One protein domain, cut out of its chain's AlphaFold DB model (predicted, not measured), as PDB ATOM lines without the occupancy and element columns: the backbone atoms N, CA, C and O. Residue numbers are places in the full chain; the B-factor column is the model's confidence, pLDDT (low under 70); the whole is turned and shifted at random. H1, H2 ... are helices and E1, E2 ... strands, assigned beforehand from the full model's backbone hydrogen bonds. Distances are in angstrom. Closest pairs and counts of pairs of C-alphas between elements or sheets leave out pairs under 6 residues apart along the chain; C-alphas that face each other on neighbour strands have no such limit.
ATOM      1  N   PRO A  85     160.965 134.006 136.782       47.47
ATOM      2  CA  PRO A  85     160.934 135.452 137.034       47.47
ATOM      3  C   PRO A  85     160.427 136.292 135.843       47.47
ATOM      4  O   PRO A  85     160.083 137.461 136.030       47.47
ATOM      5  N   ALA A  86     160.317 135.712 134.642       59.03
ATOM      6  CA  ALA A  86     159.733 136.347 133.466       59.03
ATOM      7  C   ALA A  86     158.891 135.354 132.645       59.03
ATOM      8  O   ALA A  86     159.380 134.294 132.256       59.03
ATOM      9  N   SER A  87     157.639 135.714 132.351       67.25
ATOM     10  CA  SER A  87     156.807 135.033 131.344       67.25
ATOM     11  C   SER A  87     157.106 135.592 129.952       67.25
ATOM     12  O   SER A  87     157.360 136.798 129.817       67.25
ATOM     13  N   CYS A  88     157.034 134.758 128.910       78.31
ATOM     14  CA  CYS A  88     157.239 135.222 127.538       78.31
ATOM     15  C   CYS A  88     156.230 136.322 127.153       78.31
ATOM     16  O   CYS A  88     155.093 136.370 127.634       78.31
ATOM     17  N   GLY A  89     156.679 137.277 126.337       69.38
ATOM     18  CA  GLY A  89     155.853 138.410 125.896       69.38
ATOM     19  C   GLY A  89     155.418 139.394 126.988       69.38
ATOM     20  O   GLY A  89     154.674 140.334 126.701       69.38
ATOM     21  N   THR A  90     155.892 139.235 128.224       77.31
ATOM     22  CA  THR A  90     155.714 140.233 129.281       77.31
ATOM     23  C   THR A  90     156.944 141.121 129.389       77.31
ATOM     24  O   THR A  90     158.046 140.747 129.007       77.31
ATOM     25  N   SER A  91     156.755 142.336 129.877       77.81
ATOM     26  CA  SER A  91     157.809 143.337 130.002       77.81
ATOM     27  C   SER A  91     158.078 143.642 131.466       77.81
ATOM     28  O   SER A  91     157.153 143.671 132.268       77.81
ATOM     29  N   LEU A  92     159.329 143.900 131.820       78.31
ATOM     30  CA  LEU A  92     159.731 144.240 133.181       78.31
ATOM     31  C   LEU A  92     160.065 145.726 133.254       78.31
ATOM     32  O   LEU A  92     160.676 146.280 132.335       78.31
ATOM     33  N   SER A  93     159.636 146.388 134.330       79.19
ATOM     34  CA  SER A  93     159.986 147.790 134.569       79.19
ATOM     35  C   SER A  93     161.238 147.850 135.425       79.19
ATOM     36  O   SER A  93     161.223 147.351 136.545       79.19
ATOM     37  N   MET A  94     162.284 148.521 134.946       78.44
ATOM     38  CA  MET A  94     163.496 148.743 135.731       78.44
ATOM     39  C   MET A  94     163.610 150.209 136.131       78.44
ATOM     40  O   MET A  94     163.334 151.116 135.331       78.44
ATOM     41  N   LYS A  95     164.022 150.438 137.377       76.69
ATOM     42  CA  LYS A  95     164.264 151.771 137.937       76.69
ATOM     43  C   LYS A  95     165.637 151.834 138.580       76.69
ATOM     44  O   LYS A  95     166.088 150.867 139.196       76.69
ATOM     45  N   LYS A  96     166.268 153.007 138.499       71.00
ATOM     46  CA  LYS A  96     167.422 153.298 139.351       71.00
ATOM     47  C   LYS A  96     166.942 153.389 140.813       71.00
ATOM     48  O   LYS A  96     165.939 154.064 141.046       71.00
ATOM     49  N   PRO A  97     167.634 152.769 141.781       62.97
ATOM     50  CA  PRO A  97     167.275 152.870 143.197       62.97
ATOM     51  C   PRO A  97     167.495 154.283 143.764       62.97
ATOM     52  O   PRO A  97     166.925 154.645 144.785       62.97
ATOM     53  N   GLU A  98     168.307 155.106 143.097       66.88
ATOM     54  CA  GLU A  98     168.747 156.397 143.612       66.88
ATOM     55  C   GLU A  98     167.754 157.541 143.286       66.88
ATOM     56  O   GLU A  98     167.483 157.806 142.109       66.88
ATOM     57  N   PRO A  99     167.236 158.273 144.294       53.91
ATOM     58  CA  PRO A  99     166.135 159.232 144.127       53.91
ATOM     59  C   PRO A  99     166.504 160.486 143.318       53.91
ATOM     60  O   PRO A  99     165.621 161.163 142.788       53.91
ATOM     61  N   SER A 100     167.799 160.792 143.185       54.47
ATOM     62  CA  SER A 100     168.306 161.979 142.483       54.47
ATOM     63  C   SER A 100     168.211 161.882 140.955       54.47
ATOM     64  O   SER A 100     168.261 162.906 140.272       54.47
ATOM     65  N   LYS A 101     168.042 160.675 140.390       56.00
ATOM     66  CA  LYS A 101     167.899 160.460 138.941       56.00
ATOM     67  C   LYS A 101     166.672 159.606 138.642       56.00
ATOM     68  O   LYS A 101     166.688 158.386 138.756       56.00
ATOM     69  N   ARG A 102     165.600 160.266 138.201       60.41
ATOM     70  CA  ARG A 102     164.297 159.662 137.894       60.41
ATOM     71  C   ARG A 102     164.336 158.939 136.535       60.41
ATOM     72  O   ARG A 102     163.785 159.414 135.549       60.41
ATOM     73  N   GLY A 103     165.049 157.816 136.464       67.50
ATOM     74  CA  GLY A 103     165.111 156.950 135.285       67.50
ATOM     75  C   GLY A 103     164.247 155.705 135.466       67.50
ATOM     76  O   GLY A 103     164.486 154.922 136.386       67.50
ATOM     77  N   ARG A 104     163.247 155.527 134.599       75.19
ATOM     78  CA  ARG A 104     162.432 154.311 134.492       75.19
ATOM     79  C   ARG A 104     162.365 153.917 133.028       75.19
ATOM     80  O   ARG A 104     162.143 154.778 132.180       75.19
ATOM     81  N   GLY A 105     162.477 152.632 132.743       77.44
ATOM     82  CA  GLY A 105     162.053 152.106 131.455       77.44
ATOM     83  C   GLY A 105     161.488 150.706 131.592       77.44
ATOM     84  O   GLY A 105     161.495 150.118 132.674       77.44
ATOM     85  N   ARG A 106     160.932 150.220 130.492       82.56
ATOM     86  CA  ARG A 106     160.263 148.931 130.411       82.56
ATOM     87  C   ARG A 106     160.822 148.191 129.211       82.56
ATOM     88  O   ARG A 106     160.790 148.730 128.106       82.56
ATOM     89  N   TRP A 107     161.304 146.976 129.433       82.19
ATOM     90  CA  TRP A 107     161.901 146.150 128.389       82.19
ATOM     91  C   TRP A 107     161.337 144.744 128.438       82.19
ATOM     92  O   TRP A 107     160.946 144.249 129.495       82.19
ATOM     93  N   PHE A 108     161.302 144.108 127.276       83.38
ATOM     94  CA  PHE A 108     161.032 142.686 127.195       83.38
ATOM     95  C   PHE A 108     162.315 141.929 127.557       83.38
ATOM     96  O   PHE A 108     163.373 142.250 127.002       83.38
ATOM     97  N   PRO A 109     162.249 140.959 128.480       84.19
ATOM     98  CA  PRO A 109     163.343 140.032 128.688       84.19
ATOM     99  C   PRO A 109     163.523 139.229 127.399       84.19
ATOM    100  O   PRO A 109     162.560 138.706 126.838       84.19
ATOM    101  N   ALA A 110     164.752 139.186 126.901       84.00
ATOM    102  CA  ALA A 110     165.076 138.485 125.671       84.00
ATOM    103  C   ALA A 110     165.184 136.974 125.914       84.00
ATOM    104  O   ALA A 110     164.697 136.173 125.118       84.00
ATOM    105  N   TRP A 111     165.800 136.597 127.034       86.31
ATOM    106  CA  TRP A 111     165.857 135.239 127.565       86.31
ATOM    107  C   TRP A 111     166.269 135.278 129.040       86.31
ATOM    108  O   TRP A 111     166.636 136.327 129.579       86.31
ATOM    109  N   TRP A 112     166.213 134.124 129.691       85.88
ATOM    110  CA  TRP A 112     166.686 133.920 131.050       85.88
ATOM    111  C   TRP A 112     167.335 132.545 131.165       85.88
ATOM    112  O   TRP A 112     167.044 131.640 130.380       85.88
ATOM    113  N   TYR A 113     168.233 132.397 132.125       82.12
ATOM    114  CA  TYR A 113     168.882 131.128 132.427       82.12
ATOM    115  C   TYR A 113     169.246 131.075 133.905       82.12
ATOM    116  O   TYR A 113     169.363 132.104 134.568       82.12
ATOM    117  N   ARG A 114     169.414 129.859 134.416       83.00
ATOM    118  CA  ARG A 114     169.898 129.618 135.770       83.00
ATOM    119  C   ARG A 114     171.337 129.151 135.698       83.00
ATOM    120  O   ARG A 114     171.640 128.219 134.956       83.00
ATOM    121  N   GLU A 115     172.196 129.772 136.487       80.00
ATOM    122  CA  GLU A 115     173.579 129.346 136.648       80.00
ATOM    123  C   GLU A 115     173.901 129.298 138.144       80.00
ATOM    124  O   GLU A 115     173.893 130.312 138.846       80.00
ATOM    125  N   GLY A 116     174.109 128.076 138.646       86.31
ATOM    126  CA  GLY A 116     174.188 127.802 140.080       86.31
ATOM    127  C   GLY A 116     172.889 128.175 140.802       86.31
ATOM    128  O   GLY A 116     171.805 127.751 140.407       86.31
ATOM    129  N   GLU A 117     173.020 128.992 141.844       82.62
ATOM    130  CA  GLU A 117     171.912 129.489 142.674       82.62
ATOM    131  C   GLU A 117     171.272 130.777 142.122       82.62
ATOM    132  O   GLU A 117     170.322 131.299 142.707       82.62
ATOM    133  N   PHE A 118     171.789 131.326 141.018       76.06
ATOM    134  CA  PHE A 118     171.356 132.619 140.492       76.06
ATOM    135  C   PHE A 118     170.515 132.470 139.221       76.06
ATOM    136  O   PHE A 118     170.875 131.750 138.289       76.06
ATOM    137  N   ASP A 119     169.412 133.217 139.177       79.56
ATOM    138  CA  ASP A 119     168.591 133.394 137.982       79.56
ATOM    139  C   ASP A 119     169.024 134.673 137.246       79.56
ATOM    140  O   ASP A 119     168.972 135.779 137.790       79.56
ATOM    141  N   TYR A 120     169.423 134.529 135.984       80.81
ATOM    142  CA  TYR A 120     169.844 135.620 135.111       80.81
ATOM    143  C   TYR A 120     168.743 135.942 134.113       80.81
ATOM    144  O   TYR A 120     168.232 135.058 133.430       80.81
ATOM    145  N   THR A 121     168.394 137.222 133.993       82.00
ATOM    146  CA  THR A 121     167.479 137.727 132.960       82.00
ATOM    147  C   THR A 121     168.232 138.687 132.057       82.00
ATOM    148  O   THR A 121     168.824 139.656 132.536       82.00
ATOM    149  N   VAL A 122     168.203 138.434 130.751       84.00
ATOM    150  CA  VAL A 122     168.924 139.240 129.765       84.00
ATOM    151  C   VAL A 122     167.971 140.202 129.068       84.00
ATOM    152  O   VAL A 122     166.909 139.810 128.582       84.00
ATOM    153  N   PHE A 123     168.375 141.468 128.984       82.75
ATOM    154  CA  PHE A 123     167.650 142.525 128.283       82.75
ATOM    155  C   PHE A 123     168.479 143.046 127.114       82.75
ATOM    156  O   PHE A 123     169.677 143.286 127.253       82.75
ATOM    157  N   ILE A 124     167.823 143.286 125.979       81.44
ATOM    158  CA  ILE A 124     168.430 143.987 124.845       81.44
ATOM    159  C   ILE A 124     167.993 145.447 124.925       81.44
ATOM    160  O   ILE A 124     166.806 145.758 124.799       81.44
ATOM    161  N   ILE A 125     168.953 146.343 125.157       79.44
ATOM    162  CA  ILE A 125     168.700 147.770 125.361       79.44
ATOM    163  C   ILE A 125     169.447 148.562 124.294       79.44
ATOM    164  O   ILE A 125     170.669 148.516 124.208       79.44
ATOM    165  N   GLU A 126     168.706 149.320 123.494       76.69
ATOM    166  CA  GLU A 126     169.282 150.270 122.544       76.69
ATOM    167  C   GLU A 126     169.531 151.622 123.218       76.69
ATOM    168  O   GLU A 126     168.766 152.084 124.076       76.69
ATOM    169  N   LYS A 127     170.635 152.267 122.832       74.81
ATOM    170  CA  LYS A 127     171.039 153.558 123.377       74.81
ATOM    171  C   LYS A 127     170.130 154.674 122.854       74.81
ATOM    172  O   LYS A 127     170.341 155.207 121.772       74.81
ATOM    173  N   TYR A 128     169.194 155.104 123.690       73.69
ATOM    174  CA  TYR A 128     168.464 156.368 123.536       73.69
ATOM    175  C   TYR A 128     168.905 157.398 124.582       73.69
ATOM    176  O   TYR A 128     169.804 157.131 125.376       73.69
ATOM    177  N   THR A 129     168.288 158.578 124.619       73.12
ATOM    178  CA  THR A 129     168.583 159.633 125.603       73.12
ATOM    179  C   THR A 129     168.166 159.267 127.035       73.12
ATOM    180  O   THR A 129     167.275 158.452 127.254       73.12
ATOM    181  N   GLY A 130     168.762 159.920 128.039       80.12
ATOM    182  CA  GLY A 130     168.348 159.777 129.438       80.12
ATOM    183  C   GLY A 130     168.821 158.468 130.074       80.12
ATOM    184  O   GLY A 130     170.023 158.229 130.174       80.12
ATOM    185  N   PHE A 131     167.884 157.634 130.540       74.44
ATOM    186  CA  PHE A 131     168.197 156.441 131.336       74.44
ATOM    187  C   PHE A 131     168.952 155.362 130.547       74.44
ATOM    188  O   PHE A 131     169.922 154.811 131.052       74.44
ATOM    189  N   THR A 132     168.589 155.104 129.290       75.12
ATOM    190  CA  THR A 132     169.307 154.139 128.434       75.12
ATOM    191  C   THR A 132     170.712 154.616 128.075       75.12
ATOM    192  O   THR A 132     171.633 153.808 128.036       75.12
ATOM    193  N   LYS A 133     170.910 155.930 127.874       76.19
ATOM    194  CA  LYS A 133     172.246 156.521 127.697       76.19
ATOM    195  C   LYS A 133     173.093 156.288 128.940       76.19
ATOM    196  O   LYS A 133     174.234 155.879 128.809       76.19
ATOM    197  N   PHE A 134     172.512 156.502 130.120       75.88
ATOM    198  CA  PHE A 134     173.176 156.239 131.393       75.88
ATOM    199  C   PHE A 134     173.583 154.766 131.537       75.88
ATOM    200  O   PHE A 134     174.732 154.511 131.869       75.88
ATOM    201  N   LEU A 135     172.695 153.813 131.228       72.50
ATOM    202  CA  LEU A 135     173.021 152.380 131.288       72.50
ATOM    203  C   LEU A 135     174.206 152.019 130.382       72.50
ATOM    204  O   LEU A 135     175.144 151.370 130.833       72.50
ATOM    205  N   VAL A 136     174.188 152.489 129.132       70.69
ATOM    206  CA  VAL A 136     175.261 152.223 128.157       70.69
ATOM    207  C   VAL A 136     176.558 152.967 128.508       70.69
ATOM    208  O   VAL A 136     177.651 152.497 128.235       70.69
ATOM    209  N   GLU A 137     176.480 154.146 129.121       72.56
ATOM    210  CA  GLU A 137     177.683 154.876 129.537       72.56
ATOM    211  C   GLU A 137     178.323 154.282 130.793       72.56
ATOM    212  O   GLU A 137     179.551 154.265 130.885       72.56
ATOM    213  N   CYS A 138     177.522 153.769 131.732       66.50
ATOM    214  CA  CYS A 138     178.024 153.039 132.895       66.50
ATOM    215  C   CYS A 138     178.812 151.797 132.476       66.50
ATOM    216  O   CYS A 138     179.927 151.616 132.951       66.50
ATOM    217  N   SER A 139     178.314 151.018 131.511       62.62
ATOM    218  CA  SER A 139     179.054 149.844 131.028       62.62
ATOM    219  C   SER A 139     180.428 150.201 130.456       62.62
ATOM    220  O   SER A 139     181.414 149.523 130.739       62.62
ATOM    221  N   SER A 140     180.507 151.325 129.735       57.41
ATOM    222  CA  SER A 140     181.733 151.716 129.026       57.41
ATOM    223  C   SER A 140     182.820 152.268 129.950       57.41
ATOM    224  O   SER A 140     184.016 152.145 129.666       57.41
ATOM    225  N   ARG A 141     182.416 152.882 131.070       54.59
ATOM    226  CA  ARG A 141     183.322 153.484 132.059       54.59
ATOM    227  C   ARG A 141     183.891 152.448 133.025       54.59
ATOM    228  O   ARG A 141     185.051 152.575 133.415       54.59
ATOM    229  N   ASP A 142     183.132 151.396 133.311       51.72
ATOM    230  CA  ASP A 142     183.468 150.373 134.308       51.72
ATOM    231  C   ASP A 142     184.261 149.185 133.736       51.72
ATOM    232  O   ASP A 142     184.429 148.153 134.379       51.72
ATOM    233  N   ARG A 143     184.894 149.340 132.565       47.12
ATOM    234  CA  ARG A 143     185.755 148.312 131.936       47.12
ATOM    235  C   ARG A 143     186.957 147.859 132.792       47.12
ATOM    236  O   ARG A 143     187.712 146.990 132.360       47.12
ATOM    237  N   ARG A 144     187.195 148.483 133.954       41.78
ATOM    238  CA  ARG A 144     188.308 148.207 134.885       41.78
ATOM    239  C   ARG A 144     187.870 147.739 136.277       41.78
ATOM    240  O   ARG A 144     188.724 147.268 137.021       41.78
ATOM    241  N   ALA A 145     186.589 147.836 136.624       42.97
ATOM    242  CA  ALA A 145     186.058 147.373 137.899       42.97
ATOM    243  C   ALA A 145     184.705 146.717 137.621       42.97
ATOM    244  O   ALA A 145     183.820 147.356 137.072       42.97
ATOM    245  N   HIS A 146     184.549 145.438 137.961       47.28
ATOM    246  CA  HIS A 146     183.288 144.695 137.857       47.28
ATOM    247  C   HIS A 146     182.237 145.232 138.851       47.28
ATOM    248  O   HIS A 146     181.763 144.509 139.725       47.28
ATOM    249  N   GLU A 147     181.900 146.517 138.777       49.78
ATOM    250  CA  GLU A 147     180.887 147.119 139.627       49.78
ATOM    251  C   GLU A 147     179.502 146.799 139.059       49.78
ATOM    252  O   GLU A 147     179.143 147.147 137.935       49.78
ATOM    253  N   HIS A 148     178.718 146.063 139.845       59.41
ATOM    254  CA  HIS A 148     177.344 145.719 139.507       59.41
ATOM    255  C   HIS A 148     176.439 146.939 139.693       59.41
ATOM    256  O   HIS A 148     176.360 147.505 140.788       59.41
ATOM    257  N   LEU A 149     175.674 147.301 138.661       64.81
ATOM    258  CA  LEU A 149     174.632 148.311 138.811       64.81
ATOM    259  C   LEU A 149     173.438 147.684 139.536       64.81
ATOM    260  O   LEU A 149     172.907 146.657 139.119       64.81
ATOM    261  N   THR A 150     172.976 148.312 140.612       66.06
ATOM    262  CA  THR A 150     171.743 147.876 141.282       66.06
ATOM    263  C   THR A 150     170.540 148.529 140.610       66.06
ATOM    264  O   THR A 150     170.539 149.744 140.381       66.06
ATOM    265  N   ALA A 151     169.514 147.739 140.297       70.44
ATOM    266  CA  ALA A 151     168.246 148.235 139.777       70.44
ATOM    267  C   ALA A 151     167.067 147.545 140.459       70.44
ATOM    268  O   ALA A 151     167.110 146.358 140.769       70.44
ATOM    269  N   LEU A 152     165.992 148.307 140.645       71.31
ATOM    270  CA  LEU A 152     164.725 147.772 141.121       71.31
ATOM    271  C   LEU A 152     163.946 147.247 139.920       71.31
ATOM    272  O   LEU A 152     163.690 148.010 138.979       71.31
ATOM    273  N   ILE A 153     163.581 145.967 139.959       74.19
ATOM    274  CA  ILE A 153     162.748 145.332 138.939       74.19
ATOM    275  C   ILE A 153     161.333 145.191 139.490       74.19
ATOM    276  O   ILE A 153     161.100 144.561 140.519       74.19
ATOM    277  N   GLU A 154     160.382 145.778 138.776       76.06
ATOM    278  CA  GLU A 154     158.954 145.631 139.034       76.06
ATOM    279  C   GLU A 154     158.326 144.748 137.960       76.06
ATOM    280  O   GLU A 154     158.726 144.816 136.794       76.06
ATOM    281  N   GLY A 155     157.351 143.946 138.408       65.62
ATOM    282  CA  GLY A 155     156.891 142.686 137.816       65.62
ATOM    283  C   GLY A 155     156.506 142.670 136.338       65.62
ATOM    284  O   GLY A 155     156.576 143.657 135.615       65.62
ATOM    285  N   SER A 156     156.094 141.492 135.875       71.31
ATOM    286  CA  SER A 156     155.730 141.264 134.481       71.31
ATOM    287  C   SER A 156     154.474 142.051 134.096       71.31
ATOM    288  O   SER A 156     153.355 141.774 134.525       71.31
ATOM    289  N   TYR A 157     154.661 143.060 133.252       77.50
ATOM    290  CA  TYR A 157     153.599 143.835 132.630       77.50
ATOM    291  C   TYR A 157     153.288 143.271 131.250       77.50
ATOM    292  O   TYR A 157     154.162 143.207 130.385       77.50
ATOM    293  N   GLY A 158     152.024 142.949 131.010       71.12
ATOM    294  CA  GLY A 158     151.557 142.419 129.733       71.12
ATOM    295  C   GLY A 158     150.803 141.116 129.925       71.12
ATOM    296  O   GLY A 158     150.557 140.685 131.051       71.12
TER     297      GLY A 158
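Overview. This is residues 85 to 158 of the 258 residues of the protein "NAD_binding_6 domain-containing protein" of Magnaporthe oryzae (strain Y34) (UniProt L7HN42). A small twisted sheet, E2 E1 E5, makes the floor of this model; the hairpin of E3 and E4 rises from one end of it and the helix H1 stands at the other end, with an open space between hairpin and helix. The long strand E5 runs beside E1 in the floor, and residues 140 to 146, of which 140 and 141 belong to H1, stick out. The printed part has 74 residues, with five named strands and one named helix in the order E1 E2 E3 E4 H1 E5; both sheets, E2 - E1 - E5 and E3 - E4, are antiparallel, and the class is mixed, helices and strands. The whole is only just compact, close to loose, with a radius of gyration of the C-alphas of 13.1 A and spans of 31 by 28 by 22 A.

Arrangement. Look first at E1, residues 91 to 95, the inner strand of its sheet. Beside it, E5, residues 149 to 157, is antiparallel at 144 degrees; find N 157 and O 91 at 2.7 A and N 95 and O 152 at 2.9 A, within hydrogen-bond range. E2, residues 104 to 107, forms a hairpin with E1, antiparallel at 155 degrees, and you find N 94 and O 105 at 2.9 A. This sheet is only just strongly twisted, with C-alphas up to 4.2 A off its best plane. E2 runs on into E3, residues 109 to 115, across a break of 1 residue, at 84 degrees. E3 forms a hairpin with E4, residues 118 to 123, antiparallel at 159 degrees; here N 110 and O 122 are 2.8 A apart. The closest C-alphas of E2 and E4 are those of Trp 107 and Phe 123, 6.8 A apart. H1, residues 131 to 141, is on the sheet E2 E1 E5 but only grazes it, with its residues 131 to 139. Its closest C-alphas to E2 are those of Phe 131 and Arg 104, 6.9 A apart. In H1 every O i to N i+4 pair is within hydrogen-bond range. E3 is apart from H1 and from E5.

Along the chain. Find C-alpha 91 at (157.809, 143.337, 130.002); from there E1 runs 13.3 A to C-alpha 95. E2 measures 10.2 A from C-alpha 104 to 107, E3 16.8 A from 109 to 115, and E4 16.2 A from 118 to 123. H1 begins at (168.197, 156.441, 131.336), C-alpha 131, and runs 15.4 A to C-alpha 141. E5 runs 22.4 A from C-alpha 149 to C-alpha 157 at (153.599, 143.835, 132.630).

Size, cuts and confidence. The two C-alphas farthest apart are those of Arg 144 and Gly 158, 37.6 A. The printed part has no cut and no long link. Its mean pLDDT is 71.2; look for values under 70 at residues 85 to 87, 89, 97 to 103, 138 to 150 and 155.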